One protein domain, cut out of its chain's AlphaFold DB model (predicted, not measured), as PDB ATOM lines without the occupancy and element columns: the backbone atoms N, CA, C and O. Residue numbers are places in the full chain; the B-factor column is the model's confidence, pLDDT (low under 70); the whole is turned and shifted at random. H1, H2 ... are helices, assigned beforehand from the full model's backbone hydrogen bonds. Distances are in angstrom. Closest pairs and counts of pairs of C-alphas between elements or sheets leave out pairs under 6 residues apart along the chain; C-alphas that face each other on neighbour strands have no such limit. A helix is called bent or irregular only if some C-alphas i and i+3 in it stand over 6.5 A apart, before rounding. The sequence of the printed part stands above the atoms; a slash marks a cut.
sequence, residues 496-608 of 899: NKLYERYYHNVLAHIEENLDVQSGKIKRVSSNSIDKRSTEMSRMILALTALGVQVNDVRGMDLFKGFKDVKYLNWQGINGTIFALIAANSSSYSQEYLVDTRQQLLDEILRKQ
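This is residues 496 to 608 of the 899 residues of the protein "DUF4430 domain-containing protein" of Granulicatella sp. WM01 (UniProt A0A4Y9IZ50). H2 and a sharply kinked H4 lie side by side as the core, with H1 toward one end of the long axis and H5 crossing H4 toward the other. The short H3 packs on H4 and H5, and a long loop, residues 514 to 532, follows H1. The printed part has 113 residues with five named helices, H1 to H5 in chain order, and no named strand: the class is all helix. It is compact, with a radius of gyration of the C-alphas of 13.7 A and spans of 42 by 34 by 23 A.

H1, residues 496 to 513, and H2, residues 533 to 546, form a helical hairpin that only just touches, with 3 pairs of C-alphas within 8 A, the closest Tyr 503 and Leu 543 at 7.3 A; their shallow tilt is 31 degrees. H3, residues 558 to 563, is close to H2 but not clearly touching. H4, residues 565 to 584, is the hub: it touches H2 at a shallow tilt of 13 degrees, the same way, closest C-alphas Thr 534 and Gly 575, 5.3 A. H5, residues 592 to 606, touches H4 at a steep tilt of 66 degrees, closest C-alphas Thr 576 and Leu 600, 5.7 A. H3 touches H4, Phe 562 to Leu 568 being the closest C-alphas at 6.5 A. H1 and H4 are apart. Every O i to N i+4 pair is within hydrogen-bond range in H1, H2 and H5, against 11 of 16 in H4 and 0 of 2 in H3, where 1 of 3 O i to N i+3 pairs is.

H1 begins at C-alpha 496 (121.331, 144.710, 199.002) and is 25.4 A long; H2 is 20.6 A. H3 is only just irregular, C-alphas 558 and 561 being 7.0 A apart. H4 is irregular, C-alphas 570 and 573 being 8.3 A apart, with a kink of 128 degrees near residue 573. H5, 21.4 A long, ends at C-alpha 606 (162.938, 143.028, 197.104).

The C-alphas farthest apart, Lys 497 and Arg 606, are 43.3 A apart. The printed part has no cut; H1 to H2 and H2 to H3 are long links. Residues 524 to 527 have pLDDT under 70.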
ATOM      1  N   ASN A 496     121.142 143.377 199.578       89.69
ATOM      2  CA  ASN A 496     121.331 144.710 199.002       89.69
ATOM      3  C   ASN A 496     121.181 145.830 200.044       89.69
ATOM      4  O   ASN A 496     121.866 146.836 199.921       89.69
ATOM      5  N   LYS A 497     120.344 145.672 201.081       90.94
ATOM      6  CA  LYS A 497     120.115 146.734 202.077       90.94
ATOM      7  C   LYS A 497     121.307 146.898 203.011       90.94
ATOM      8  O   LYS A 497     121.648 148.023 203.374       90.94
ATOM      9  N   LEU A 498     121.948 145.791 203.385       93.12
ATOM     10  CA  LEU A 498     123.221 145.814 204.098       93.12
ATOM     11  C   LEU A 498     124.303 146.508 203.254       93.12
ATOM     12  O   LEU A 498     124.999 147.390 203.759       93.12
ATOM     13  N   TYR A 499     124.403 146.157 201.971       94.25
ATOM     14  CA  TYR A 499     125.417 146.698 201.066       94.25
ATOM     15  C   TYR A 499     125.196 148.179 200.712       94.25
ATOM     16  O   TYR A 499     126.154 148.946 200.719       94.25
ATOM     17  N   GLU A 500     123.951 148.621 200.507       92.75
ATOM     18  CA  GLU A 500     123.596 150.040 200.336       92.75
ATOM     19  C   GLU A 500     123.929 150.861 201.587       92.75
ATOM     20  O   GLU A 500     124.502 151.944 201.483       92.75
ATOM     21  N   ARG A 501     123.636 150.333 202.782       92.62
ATOM     22  CA  ARG A 501     123.967 150.985 204.059       92.62
ATOM     23  C   ARG A 501     125.478 151.123 204.263       92.62
ATOM     24  O   ARG A 501     125.936 152.198 204.635       92.62
ATOM     25  N   TYR A 502     126.245 150.068 203.983       94.62
ATOM     26  CA  TYR A 502     127.708 150.119 204.005       94.62
ATOM     27  C   TYR A 502     128.253 151.136 202.991       94.62
ATOM     28  O   TYR A 502     129.039 152.006 203.360       94.62
ATOM     29  N   TYR A 503     127.791 151.069 201.737       94.50
ATOM     30  CA  TYR A 503     128.224 151.965 200.666       94.50
ATOM     31  C   TYR A 503     127.982 153.436 201.015       94.50
ATOM     32  O   TYR A 503     128.901 154.239 200.890       94.50
ATOM     33  N   HIS A 504     126.790 153.796 201.504       92.12
ATOM     34  CA  HIS A 504     126.492 155.174 201.900       92.12
ATOM     35  C   HIS A 504     127.386 155.672 203.041       92.12
ATOM     36  O   HIS A 504     127.811 156.825 203.013       92.12
ATOM     37  N   ASN A 505     127.708 154.818 204.014       92.88
ATOM     38  CA  ASN A 505     128.535 155.205 205.157       92.88
ATOM     39  C   ASN A 505     130.023 155.340 204.779       92.88
ATOM     40  O   ASN A 505     130.677 156.291 205.208       92.88
ATOM     41  N   VAL A 506     130.550 154.456 203.922       93.12
ATOM     42  CA  VAL A 506     131.901 154.595 203.344       93.12
ATOM     43  C   VAL A 506     131.988 155.815 202.427       93.12
ATOM     44  O   VAL A 506     132.927 156.597 202.536       93.12
ATOM     45  N   LEU A 507     130.987 156.032 201.571       91.81
ATOM     46  CA  LEU A 507     130.910 157.204 200.702       91.81
ATOM     47  C   LEU A 507     130.884 158.507 201.511       91.81
ATOM     48  O   LEU A 507     131.610 159.434 201.175       91.81
ATOM     49  N   ALA A 508     130.098 158.571 202.591       90.94
ATOM     50  CA  ALA A 508     130.055 159.736 203.472       90.94
ATOM     51  C   ALA A 508     131.417 160.010 204.133       90.94
ATOM     52  O   ALA A 508     131.852 161.159 204.163       90.94
ATOM     53  N   HIS A 509     132.121 158.967 204.592       89.69
ATOM     54  CA  HIS A 509     133.480 159.108 205.119       89.69
ATOM     55  C   HIS A 509     134.459 159.641 204.059       89.69
ATOM     56  O   HIS A 509     135.235 160.552 204.353       89.69
ATOM     57  N   ILE A 510     134.406 159.120 202.828       90.38
ATOM     58  CA  ILE A 510     135.236 159.591 201.709       90.38
ATOM     59  C   ILE A 510     134.896 161.051 201.362       90.38
ATOM     60  O   ILE A 510     135.803 161.863 201.231       90.38
ATOM     61  N   GLU A 511     133.621 161.427 201.267       88.88
ATOM     62  CA  GLU A 511     133.205 162.804 200.942       88.88
ATOM     63  C   GLU A 511     133.551 163.828 202.034       88.88
ATOM     64  O   GLU A 511     133.749 165.004 201.729       88.88
ATOM     65  N   GLU A 512     133.641 163.398 203.293       87.88
ATOM     66  CA  GLU A 512     134.066 164.240 204.414       87.88
ATOM     67  C   GLU A 512     135.597 164.364 204.520       87.88
ATOM     68  O   GLU A 512     136.094 165.432 204.879       87.88
ATOM     69  N   ASN A 513     136.350 163.307 204.184       87.69
ATOM     70  CA  ASN A 513     137.778 163.207 204.509       87.69
ATOM     71  C   ASN A 513     138.731 163.130 203.305       87.69
ATOM     72  O   ASN A 513     139.938 163.238 203.503       87.69
ATOM     73  N   LEU A 514     138.272 162.944 202.065       89.44
ATOM     74  CA  LEU A 514     139.171 162.827 200.911       89.44
ATOM     75  C   LEU A 514     139.814 164.174 200.550       89.44
ATOM     76  O   LEU A 514     139.146 165.149 200.201       89.44
ATOM     77  N   ASP A 515     141.144 164.207 200.513       88.75
ATOM     78  CA  ASP A 515     141.868 165.278 199.848       88.75
ATOM     79  C   ASP A 515     141.735 165.152 198.327       88.75
ATOM     80  O   ASP A 515     142.457 164.397 197.677       88.75
ATOM     81  N   VAL A 516     140.829 165.926 197.730       84.75
ATOM     82  CA  VAL A 516     140.571 165.880 196.280       84.75
ATOM     83  C   VAL A 516     141.788 166.237 195.415       84.75
ATOM     84  O   VAL A 516     141.795 165.917 194.225       84.75
ATOM     85  N   GLN A 517     142.831 166.876 195.964       86.75
ATOM     86  CA  GLN A 517     144.056 167.191 195.221       86.75
ATOM     87  C   GLN A 517     144.987 165.976 195.121       86.75
ATOM     88  O   GLN A 517     145.327 165.583 194.004       86.75
ATOM     89  N   SER A 518     145.339 165.354 196.247       89.81
ATOM     90  CA  SER A 518     146.249 164.201 196.323       89.81
ATOM     91  C   SER A 518     145.572 162.835 196.155       89.81
ATOM     92  O   SER A 518     146.243 161.879 195.782       89.81
ATOM     93  N   GLY A 519     144.259 162.725 196.382       89.25
ATOM     94  CA  GLY A 519     143.520 161.458 196.338       89.25
ATOM     95  C   GLY A 519     143.701 160.576 197.578       89.25
ATOM     96  O   GLY A 519     143.556 159.360 197.477       89.25
ATOM     97  N   LYS A 520     144.050 161.164 198.728       92.00
ATOM     98  CA  LYS A 520     144.311 160.461 199.996       92.00
ATOM     99  C   LYS A 520     143.304 160.873 201.069       92.00
ATOM    100  O   LYS A 520     142.807 161.997 201.044       92.00
ATOM    101  N   ILE A 521     143.022 159.992 202.025       88.00
ATOM    102  CA  ILE A 521     142.177 160.320 203.183       88.00
ATOM    103  C   ILE A 521     142.926 161.266 204.131       88.00
ATOM    104  O   ILE A 521     144.139 161.155 204.315       88.00
ATOM    105  N   LYS A 522     142.198 162.212 204.722       83.94
ATOM    106  CA  LYS A 522     142.667 163.120 205.768       83.94
ATOM    107  C   LYS A 522     142.261 162.645 207.150       83.94
ATOM    108  O   LYS A 522     141.279 161.934 207.332       83.94
ATOM    109  N   ARG A 523     142.985 163.141 208.144       73.44
ATOM    110  CA  ARG A 523     142.628 163.011 209.556       73.44
ATOM    111  C   ARG A 523     141.587 164.074 209.908       73.44
ATOM    112  O   ARG A 523     141.909 165.262 209.870       73.44
ATOM    113  N   VAL A 524     140.377 163.644 210.278       67.56
ATOM    114  CA  VAL A 524     139.216 164.480 210.680       67.56
ATOM    115  C   VAL A 524     139.621 165.665 211.574       67.56
ATOM    116  O   VAL A 524     139.158 166.790 211.415       67.56
ATOM    117  N   SER A 525     140.509 165.386 212.524       62.88
ATOM    118  CA  SER A 525     140.946 166.237 213.632       62.88
ATOM    119  C   SER A 525     141.992 167.297 213.279       62.88
ATOM    120  O   SER A 525     142.042 168.335 213.938       62.88
ATOM    121  N   SER A 526     142.833 167.055 212.270       63.94
ATOM    122  CA  SER A 526     143.964 167.927 211.906       63.94
ATOM    123  C   SER A 526     143.943 168.399 210.451       63.94
ATOM    124  O   SER A 526     144.721 169.280 210.091       63.94
ATOM    125  N   ASN A 527     143.079 167.829 209.597       68.50
ATOM    126  CA  ASN A 527     143.006 168.088 208.151       68.50
ATOM    127  C   ASN A 527     144.348 167.847 207.407       68.50
ATOM    128  O   ASN A 527     144.511 168.253 206.254       68.50
ATOM    129  N   SER A 528     145.298 167.154 208.051       75.38
ATOM    130  CA  SER A 528     146.505 166.613 207.424       75.38
ATOM    131  C   SER A 528     146.163 165.333 206.663       75.38
ATOM    132  O   SER A 528     145.176 164.664 206.976       75.38
ATOM    133  N   ILE A 529     147.004 164.952 205.703       81.44
ATOM    134  CA  ILE A 529     146.944 163.619 205.089       81.44
ATOM    135  C   ILE A 529     147.105 162.558 206.188       81.44
ATOM    136  O   ILE A 529     147.981 162.693 207.047       81.44
ATOM    137  N   ASP A 530     146.265 161.522 206.181       79.81
ATOM    138  CA  ASP A 530     146.511 160.330 206.987       79.81
ATOM    139  C   ASP A 530     147.481 159.415 206.237       79.81
ATOM    140  O   ASP A 530     147.290 159.134 205.055       79.81
ATOM    141  N   LYS A 531     148.524 158.933 206.916       84.25
ATOM    142  CA  LYS A 531     149.563 158.075 206.316       84.25
ATOM    143  C   LYS A 531     149.165 156.587 206.293       84.25
ATOM    144  O   LYS A 531     149.990 155.707 206.069       84.25
ATOM    145  N   ARG A 532     147.878 156.324 206.525       83.75
ATOM    146  CA  ARG A 532     147.222 155.017 206.530       83.75
ATOM    147  C   ARG A 532     146.681 154.686 205.132       83.75
ATOM    148  O   ARG A 532     145.630 155.171 204.716       83.75
ATOM    149  N   SER A 533     147.474 153.942 204.360       91.25
ATOM    150  CA  SER A 533     147.210 153.525 202.975       91.25
ATOM    151  C   SER A 533     146.435 152.206 202.878       91.25
ATOM    152  O   SER A 533     145.700 151.984 201.906       91.25
ATOM    153  N   THR A 534     146.530 151.340 203.895       91.88
ATOM    154  CA  THR A 534     145.792 150.067 203.921       91.88
ATOM    155  C   THR A 534     144.284 150.288 204.003       91.88
ATOM    156  O   THR A 534     143.519 149.539 203.413       91.88
ATOM    157  N   GLU A 535     143.855 151.368 204.648       88.50
ATOM    158  CA  GLU A 535     142.472 151.792 204.855       88.50
ATOM    159  C   GLU A 535     141.793 152.089 203.511       88.50
ATOM    160  O   GLU A 535     140.751 151.514 203.196       88.50
ATOM    161  N   MET A 536     142.439 152.898 202.660       93.50
ATOM    162  CA  MET A 536     141.984 153.136 201.284       93.50
ATOM    163  C   MET A 536     141.942 151.830 200.480       93.50
ATOM    164  O   MET A 536     140.974 151.562 199.770       93.50
ATOM    165  N   SER A 537     142.963 150.984 200.631       97.12
ATOM    166  CA  SER A 537     143.059 149.701 199.925       97.12
ATOM    167  C   SER A 537     141.936 148.728 200.318       97.12
ATOM    168  O   SER A 537     141.331 148.105 199.445       97.12
ATOM    169  N   ARG A 538     141.586 148.638 201.611       95.50
ATOM    170  CA  ARG A 538     140.458 147.832 202.113       95.50
ATOM    171  C   ARG A 538     139.114 148.374 201.632       95.50
ATOM    172  O   ARG A 538     138.292 147.589 201.159       95.50
ATOM    173  N   MET A 539     138.905 149.695 201.679       95.44
ATOM    174  CA  MET A 539     137.686 150.319 201.146       95.44
ATOM    175  C   MET A 539     137.517 150.010 199.654       95.44
ATOM    176  O   MET A 539     136.446 149.563 199.247       95.44
ATOM    177  N   ILE A 540     138.579 150.158 198.854       97.00
ATOM    178  CA  ILE A 540     138.597 149.801 197.427       97.00
ATOM    179  C   ILE A 540     138.227 148.327 197.219       97.00
ATOM    180  O   ILE A 540     137.371 148.029 196.384       97.00
ATOM    181  N   LEU A 541     138.811 147.400 197.985       98.31
ATOM    182  CA  LEU A 541     138.526 145.967 197.866       98.31
ATOM    183  C   LEU A 541     137.064 145.627 198.180       98.31
ATOM    184  O   LEU A 541     136.423 144.918 197.409       98.31
ATOM    185  N   ALA A 542     136.507 146.156 199.268       97.31
ATOM    186  CA  ALA A 542     135.114 145.900 199.629       97.31
ATOM    187  C   ALA A 542     134.117 146.570 198.665       97.31
ATOM    188  O   ALA A 542     133.126 145.949 198.289       97.31
ATOM    189  N   LEU A 543     134.388 147.795 198.198       96.50
ATOM    190  CA  LEU A 543     133.576 148.463 197.170       96.50
ATOM    191  C   LEU A 543     133.596 147.687 195.841       96.50
ATOM    192  O   LEU A 543     132.550 147.479 195.225       96.50
ATOM    193  N   THR A 544     134.762 147.178 195.437       97.19
ATOM    194  CA  THR A 544     134.904 146.327 194.244       97.19
ATOM    195  C   THR A 544     134.166 144.999 194.417       97.19
ATOM    196  O   THR A 544     133.492 144.558 193.490       97.19
ATOM    197  N   ALA A 545     134.194 144.393 195.609       96.94
ATOM    198  CA  ALA A 545     133.478 143.146 195.893       96.94
ATOM    199  C   ALA A 545     131.954 143.288 195.743       96.94
ATOM    200  O   ALA A 545     131.286 142.316 195.385       96.94
ATOM    201  N   LEU A 546     131.417 144.494 195.972       95.44
ATOM    202  CA  LEU A 546     130.018 144.840 195.698       95.44
ATOM    203  C   LEU A 546     129.727 145.100 194.211       95.44
ATOM    204  O   LEU A 546     128.568 145.017 193.815       95.44
ATOM    205  N   GLY A 547     130.746 145.398 193.397       93.38
ATOM    206  CA  GLY A 547     130.622 145.780 191.986       93.38
ATOM    207  C   GLY A 547     130.625 147.296 191.729       93.38
ATOM    208  O   GLY A 547     130.118 147.736 190.694       93.38
ATOM    209  N   VAL A 548     131.146 148.109 192.657       93.00
ATOM    210  CA  VAL A 548     131.295 149.569 192.494       93.00
ATOM    211  C   VAL A 548     132.495 149.889 191.598       93.00
ATOM    212  O   VAL A 548     133.580 149.343 191.788       93.00
ATOM    213  N   GLN A 549     132.334 150.839 190.671       89.88
ATOM    214  CA  GLN A 549     133.444 151.381 189.879       89.88
ATOM    215  C   GLN A 549     134.275 152.359 190.726       89.88
ATOM    216  O   GLN A 549     134.064 153.568 190.705       89.88
ATOM    217  N   VAL A 550     135.222 151.826 191.499       92.88
ATOM    218  CA  VAL A 550     136.084 152.575 192.440       92.88
ATOM    219  C   VAL A 550     136.937 153.683 191.800       92.88
ATOM    220  O   VAL A 550     137.415 154.572 192.497       92.88
ATOM    221  N   ASN A 551     137.105 153.669 190.478       89.12
ATOM    222  CA  ASN A 551     137.796 154.713 189.723       89.12
ATOM    223  C   ASN A 551     136.877 155.862 189.241       89.12
ATOM    224  O   ASN A 551     137.360 156.766 188.559       89.12
ATOM    225  N   ASP A 552     135.569 155.804 189.519       87.62
ATOM    226  CA  ASP A 552     134.599 156.888 189.294       87.62
ATOM    227  C   ASP A 552     133.457 156.818 190.329       87.62
ATOM    228  O   ASP A 552     132.293 156.531 190.034       87.62
ATOM    229  N   VAL A 553     133.797 157.079 191.591       86.38
ATOM    230  CA  VAL A 553     132.819 157.206 192.674       86.38
ATOM    231  C   VAL A 553     132.332 158.654 192.713       86.38
ATOM    232  O   VAL A 553     132.923 159.507 193.371       86.38
ATOM    233  N   ARG A 554     131.262 158.954 191.963       82.94
ATOM    234  CA  ARG A 554     130.682 160.312 191.808       82.94
ATOM    235  C   ARG A 554     131.697 161.349 191.282       82.94
ATOM    236  O   ARG A 554     131.691 162.496 191.724       82.94
ATOM    237  N   GLY A 555     132.570 160.961 190.350       83.00
ATOM    238  CA  GLY A 555     133.661 161.794 189.834       83.00
ATOM    239  C   GLY A 555     134.965 161.713 190.637       83.00
ATOM    240  O   GLY A 555     135.908 162.441 190.324       83.00
ATOM    241  N   MET A 556     135.042 160.859 191.664       87.44
ATOM    242  CA  MET A 556     136.256 160.618 192.451       87.44
ATOM    243  C   MET A 556     136.929 159.304 192.034       87.44
ATOM    244  O   MET A 556     136.349 158.228 192.161       87.44
ATOM    245  N   ASP A 557     138.179 159.394 191.584       91.00
ATOM    246  CA  ASP A 557     139.052 158.241 191.357       91.00
ATOM    247  C   ASP A 557     139.746 157.864 192.677       91.00
ATOM    248  O   ASP A 557     140.655 158.572 193.121       91.00
ATOM    249  N   LEU A 558     139.318 156.775 193.328       93.75
ATOM    250  CA  LEU A 558     139.886 156.352 194.619       93.75
ATOM    251  C   LEU A 558     141.328 155.838 194.495       93.75
ATOM    252  O   LEU A 558     142.079 155.874 195.471       93.75
ATOM    253  N   PHE A 559     141.763 155.444 193.295       95.06
ATOM    254  CA  PHE A 559     143.162 155.106 193.037       95.06
ATOM    255  C   PHE A 559     144.064 156.339 192.908       95.06
ATOM    256  O   PHE A 559     145.284 156.194 192.872       95.06
ATOM    257  N   LYS A 560     143.529 157.567 192.891       93.50
ATOM    258  CA  LYS A 560     144.335 158.778 192.668       93.50
ATOM    259  C   LYS A 560     145.505 158.922 193.655       93.50
ATOM    260  O   LYS A 560     146.587 159.342 193.239       93.50
ATOM    261  N   GLY A 561     145.320 158.521 194.916       93.06
ATOM    262  CA  GLY A 561     146.372 158.508 195.941       93.06
ATOM    263  C   GLY A 561     147.485 157.478 195.709       93.06
ATOM    264  O   GLY A 561     148.588 157.657 196.219       93.06
ATOM    265  N   PHE A 562     147.242 156.442 194.898       96.00
ATOM    266  CA  PHE A 562     148.198 155.365 194.606       96.00
ATOM    267  C   PHE A 562     149.350 155.810 193.683       96.00
ATOM    268  O   PHE A 562     150.328 155.083 193.509       96.00
ATOM    269  N   LYS A 563     149.268 157.021 193.115       94.75
ATOM    270  CA  LYS A 563     150.385 157.672 192.410       94.75
ATOM    271  C   LYS A 563     151.579 157.956 193.321       94.75
ATOM    272  O   LYS A 563     152.692 158.107 192.832       94.75
ATOM    273  N   ASP A 564     151.351 158.050 194.629       95.06
ATOM    274  CA  ASP A 564     152.403 158.227 195.621       95.06
ATOM    275  C   ASP A 564     152.746 156.882 196.275       95.06
ATOM    276  O   ASP A 564     152.162 156.478 197.283       95.06
ATOM    277  N   VAL A 565     153.729 156.189 195.699       94.75
ATOM    278  CA  VAL A 565     154.215 154.903 196.216       94.75
ATOM    279  C   VAL A 565     154.908 155.052 197.583       94.75
ATOM    280  O   VAL A 565     154.906 154.095 198.355       94.75
ATOM    281  N   LYS A 566     155.406 156.243 197.964       92.81
ATOM    282  CA  LYS A 566     155.912 156.471 199.333       92.81
ATOM    283  C   LYS A 566     154.776 156.415 200.354       92.81
ATOM    284  O   LYS A 566     154.937 155.799 201.399       92.81
ATOM    285  N   TYR A 567     153.621 157.001 200.033       92.50
ATOM    286  CA  TYR A 567     152.409 156.874 200.849       92.50
ATOM    287  C   TYR A 567     151.911 155.425 200.921       92.50
ATOM    288  O   TYR A 567     151.577 154.957 202.006       92.50
ATOM    289  N   LEU A 568     151.911 154.689 199.803       95.62
ATOM    290  CA  LEU A 568     151.522 153.274 199.813       95.62
ATOM    291  C   LEU A 568     152.440 152.433 200.713       95.62
ATOM    292  O   LEU A 568     151.939 151.678 201.544       95.62
ATOM    293  N   ASN A 569     153.756 152.627 200.613       93.94
ATOM    294  CA  ASN A 569     154.771 151.891 201.376       93.94
ATOM    295  C   ASN A 569     154.979 152.401 202.819       93.94
ATOM    296  O   ASN A 569     155.797 151.833 203.542       93.94
ATOM    297  N   TRP A 570     154.278 153.457 203.261       90.88
ATOM    298  CA  TRP A 570     154.520 154.074 204.573       90.88
ATOM    299  C   TRP A 570     154.227 153.130 205.749       90.88
ATOM    300  O   TRP A 570     154.964 153.121 206.730       90.88
ATOM    301  N   GLN A 571     153.215 152.265 205.634       89.81
ATOM    302  CA  GLN A 571     152.913 151.207 206.617       89.81
ATOM    303  C   GLN A 571     153.769 149.940 206.395       89.81
ATOM    304  O   GLN A 571     153.309 148.811 206.594       89.81
ATOM    305  N   GLY A 572     155.001 150.112 205.908       91.75
ATOM    306  CA  GLY A 572     155.898 149.027 205.525       91.75
ATOM    307  C   GLY A 572     155.315 148.121 204.433       91.75
ATOM    308  O   GLY A 572     154.466 148.525 203.636       91.75
ATOM    309  N   ILE A 573     155.757 146.858 204.422       94.44
ATOM    310  CA  ILE A 573     155.341 145.873 203.406       94.44
ATOM    311  C   ILE A 573     153.826 145.617 203.412       94.44
ATOM    312  O   ILE A 573     153.250 145.320 202.371       94.44
ATOM    313  N   ASN A 574     153.167 145.778 204.562       94.19
ATOM    314  CA  ASN A 574     151.724 145.607 204.711       94.19
ATOM    315  C   ASN A 574     150.936 146.615 203.848       94.19
ATOM    316  O   ASN A 574     149.977 146.245 203.170       94.19
ATOM    317  N   GLY A 575     151.400 147.871 203.804       95.75
ATOM    318  CA  GLY A 575     150.879 148.897 202.896       95.75
ATOM    319  C   GLY A 575     151.082 148.527 201.425       95.75
ATOM    320  O   GLY A 575     150.126 148.527 200.647       95.75
ATOM    321  N   THR A 576     152.301 148.113 201.063       98.25
ATOM    322  CA  THR A 576     152.660 147.671 199.703       98.25
ATOM    323  C   THR A 576     151.790 146.503 199.219       98.25
ATOM    324  O   THR A 576     151.278 146.524 198.098       98.25
ATOM    325  N   ILE A 577     151.587 145.499 200.078       98.62
ATOM    326  CA  ILE A 577     150.795 144.294 199.813       98.62
ATOM    327  C   ILE A 577     149.329 144.646 199.564       98.62
ATOM    328  O   ILE A 577     148.801 144.314 198.501       98.62
ATOM    329  N   PHE A 578     148.668 145.348 200.492       98.38
ATOM    330  CA  PHE A 578     147.253 145.685 200.313       98.38
ATOM    331  C   PHE A 578     147.026 146.613 199.117       98.38
ATOM    332  O   PHE A 578     146.038 146.434 198.403       98.38
ATOM    333  N   ALA A 579     147.955 147.531 198.838       98.38
ATOM    334  CA  ALA A 579     147.894 148.361 197.644       98.38
ATOM    335  C   ALA A 579     148.022 147.534 196.351       98.38
ATOM    336  O   ALA A 579     147.279 147.777 195.400       98.38
ATOM    337  N   LEU A 580     148.899 146.521 196.299       98.62
ATOM    338  CA  LEU A 580     149.016 145.664 195.115       98.62
ATOM    339  C   LEU A 580     147.793 144.748 194.947       98.62
ATOM    340  O   LEU A 580     147.329 144.564 193.822       98.62
ATOM    341  N   ILE A 581     147.217 144.225 196.034       98.69
ATOM    342  CA  ILE A 581     145.960 143.456 195.984       98.69
ATOM    343  C   ILE A 581     144.820 144.356 195.471       98.69
ATOM    344  O   ILE A 581     144.121 143.988 194.527       98.69
ATOM    345  N   ALA A 582     144.677 145.572 196.010       98.31
ATOM    346  CA  ALA A 582     143.672 146.542 195.574       98.31
ATOM    347  C   ALA A 582     143.857 146.985 194.110       98.31
ATOM    348  O   ALA A 582     142.879 147.046 193.372       98.31
ATOM    349  N   ALA A 583     145.088 147.224 193.649       97.81
ATOM    350  CA  ALA A 583     145.368 147.603 192.260       97.81
ATOM    351  C   ALA A 583     145.140 146.463 191.245       97.81
ATOM    352  O   ALA A 583     145.047 146.722 190.041       97.81
ATOM    353  N   ASN A 584     145.053 145.206 191.694       97.06
ATOM    354  CA  ASN A 584     144.825 144.034 190.839       97.06
ATOM    355  C   ASN A 584     143.445 143.384 191.024       97.06
ATOM    356  O   ASN A 584     143.167 142.390 190.355       97.06
ATOM    357  N   SER A 585     142.577 143.922 191.888       97.19
ATOM    358  CA  SER A 585     141.297 143.276 192.208       97.19
ATOM    359  C   SER A 585     140.269 143.302 191.075       97.19
ATOM    360  O   SER A 585     139.334 142.507 191.078       97.19
ATOM    361  N   SER A 586     140.444 144.166 190.075       94.12
ATOM    362  CA  SER A 586     139.673 144.151 188.831       94.12
ATOM    363  C   SER A 586     140.474 144.779 187.681       94.12
ATOM    364  O   SER A 586     141.618 145.215 187.847       94.12
ATOM    365  N   SER A 587     139.878 144.820 186.491       89.44
ATOM    366  CA  SER A 587     140.490 145.281 185.236       89.44
ATOM    367  C   SER A 587     140.577 146.814 185.125       89.44
ATOM    368  O   SER A 587     140.071 147.402 184.169       89.44
ATOM    369  N   TYR A 588     141.214 147.476 186.095       92.12
ATOM    370  CA  TYR A 588     141.388 148.937 186.104       92.12
ATOM    371  C   TYR A 588     142.383 149.395 185.031       92.12
ATOM    372  O   TYR A 588     143.540 148.952 185.016       92.12
ATOM    373  N   SER A 589     141.925 150.297 184.162       85.88
ATOM    374  CA  SER A 589     142.594 150.756 182.936       85.88
ATOM    375  C   SER A 589     143.385 152.062 183.080       85.88
ATOM    376  O   SER A 589     143.921 152.567 182.097       85.88
ATOM    377  N   GLN A 590     143.464 152.624 184.289       87.44
ATOM    378  CA  GLN A 590     144.220 153.837 184.592       87.44
ATOM    379  C   GLN A 590     145.708 153.628 184.275       87.44
ATOM    380  O   GLN A 590     146.366 152.794 184.892       87.44
ATOM    381  N   GLU A 591     146.241 154.422 183.344       89.19
ATOM    382  CA  GLU A 591     147.627 154.342 182.852       89.19
ATOM    383  C   GLU A 591     148.658 154.335 183.992       89.19
ATOM    384  O   GLU A 591     149.498 153.445 184.073       89.19
ATOM    385  N   TYR A 592     148.509 155.249 184.955       88.69
ATOM    386  CA  TYR A 592     149.409 155.360 186.106       88.69
ATOM    387  C   TYR A 592     149.414 154.124 187.026       88.69
ATOM    388  O   TYR A 592     150.386 153.911 187.746       88.69
ATOM    389  N   LEU A 593     148.370 153.282 187.001       93.62
ATOM    390  CA  LEU A 593     148.363 152.028 187.760       93.62
ATOM    391  C   LEU A 593     149.265 150.955 187.138       93.62
ATOM    392  O   LEU A 593     149.508 149.944 187.790       93.62
ATOM    393  N   VAL A 594     149.766 151.123 185.911       92.94
ATOM    394  CA  VAL A 594     150.788 150.224 185.346       92.94
ATOM    395  C   VAL A 594     152.095 150.393 186.123       92.94
ATOM    396  O   VAL A 594     152.558 149.443 186.756       92.94
ATOM    397  N   ASP A 595     152.614 151.620 186.178       93.56
ATOM    398  CA  ASP A 595     153.857 151.945 186.888       93.56
ATOM    399  C   ASP A 595     153.731 151.721 188.400       93.56
ATOM    400  O   ASP A 595     154.672 151.238 189.033       93.56
ATOM    401  N   THR A 596     152.570 152.029 188.994       96.31
ATOM    402  CA  THR A 596     152.305 151.744 190.413       96.31
ATOM    403  C   THR A 596     152.361 150.241 190.696       96.31
ATOM    404  O   THR A 596     153.057 149.830 191.623       96.31
ATOM    405  N   ARG A 597     151.660 149.399 189.915       97.25
ATOM    406  CA  ARG A 597     151.688 147.934 190.105       97.25
ATOM    407  C   ARG A 597     153.111 147.393 190.008       97.25
ATOM    408  O   ARG A 597     153.472 146.540 190.811       97.25
ATOM    409  N   GLN A 598     153.909 147.906 189.070       95.88
ATOM    410  CA  GLN A 598     155.291 147.472 188.884       95.88
ATOM    411  C   GLN A 598     156.172 147.833 190.093       95.88
ATOM    412  O   GLN A 598     156.817 146.953 190.651       95.88
ATOM    413  N   GLN A 599     156.115 149.079 190.577       97.69
ATOM    414  CA  GLN A 599     156.869 149.512 191.765       97.69
ATOM    415  C   GLN A 599     156.479 148.743 193.040       97.69
ATOM    416  O   GLN A 599     157.347 148.372 193.827       97.69
ATOM    417  N   LEU A 600     155.184 148.478 193.247       98.44
ATOM    418  CA  LEU A 600     154.704 147.686 194.386       98.44
ATOM    419  C   LEU A 600     155.134 146.212 194.287       98.44
ATOM    420  O   LEU A 600     155.494 145.606 195.295       98.44
ATOM    421  N   LEU A 601     155.116 145.640 193.079       98.00
ATOM    422  CA  LEU A 601     155.586 144.281 192.813       98.00
ATOM    423  C   LEU A 601     157.082 144.141 193.120       98.00
ATOM    424  O   LEU A 601     157.474 143.221 193.839       98.00
ATOM    425  N   ASP A 602     157.903 145.064 192.617       97.12
ATOM    426  CA  ASP A 602     159.350 145.043 192.844       97.12
ATOM    427  C   ASP A 602     159.690 145.246 194.328       97.12
ATOM    428  O   ASP A 602     160.570 144.561 194.841       97.12
ATOM    429  N   GLU A 603     158.958 146.099 195.054       97.50
ATOM    430  CA  GLU A 603     159.156 146.302 196.496       97.50
ATOM    431  C   GLU A 603     158.811 145.054 197.332       97.50
ATOM    432  O   GLU A 603     159.528 144.743 198.287       97.50
ATOM    433  N   ILE A 604     157.767 144.297 196.966       98.44
ATOM    434  CA  ILE A 604     157.458 143.009 197.615       98.44
ATOM    435  C   ILE A 604     158.565 141.994 197.317       98.44
ATOM    436  O   ILE A 604     159.091 141.384 198.247       98.44
ATOM    437  N   LEU A 605     158.966 141.833 196.052       97.06
ATOM    438  CA  LEU A 605     160.028 140.893 195.669       97.06
ATOM    439  C   LEU A 605     161.364 141.231 196.359       97.06
ATOM    440  O   LEU A 605     162.019 140.344 196.902       97.06
ATOM    441  N   ARG A 606     161.730 142.517 196.429       95.81
ATOM    442  CA  ARG A 606     162.938 143.028 197.104       95.81
ATOM    443  C   ARG A 606     162.952 142.766 198.615       95.81
ATOM    444  O   ARG A 606     164.027 142.704 199.208       95.81
ATOM    445  N   LYS A 607     161.781 142.641 199.247       95.94
ATOM    446  CA  LYS A 607     161.628 142.386 200.690       95.94
ATOM    447  C   LYS A 607     161.535 140.901 201.061       95.94
ATOM    448  O   LYS A 607     161.328 140.603 202.236       95.94
ATOM    449  N   GLN A 608     161.681 139.984 200.104       96.50
ATOM    450  CA  GLN A 608     161.721 138.555 200.408       96.50
ATOM    451  C   GLN A 608     162.966 138.215 201.239       96.50
ATOM    452  O   GLN A 608     164.075 138.659 200.935       96.50
TER     453      GLN A 608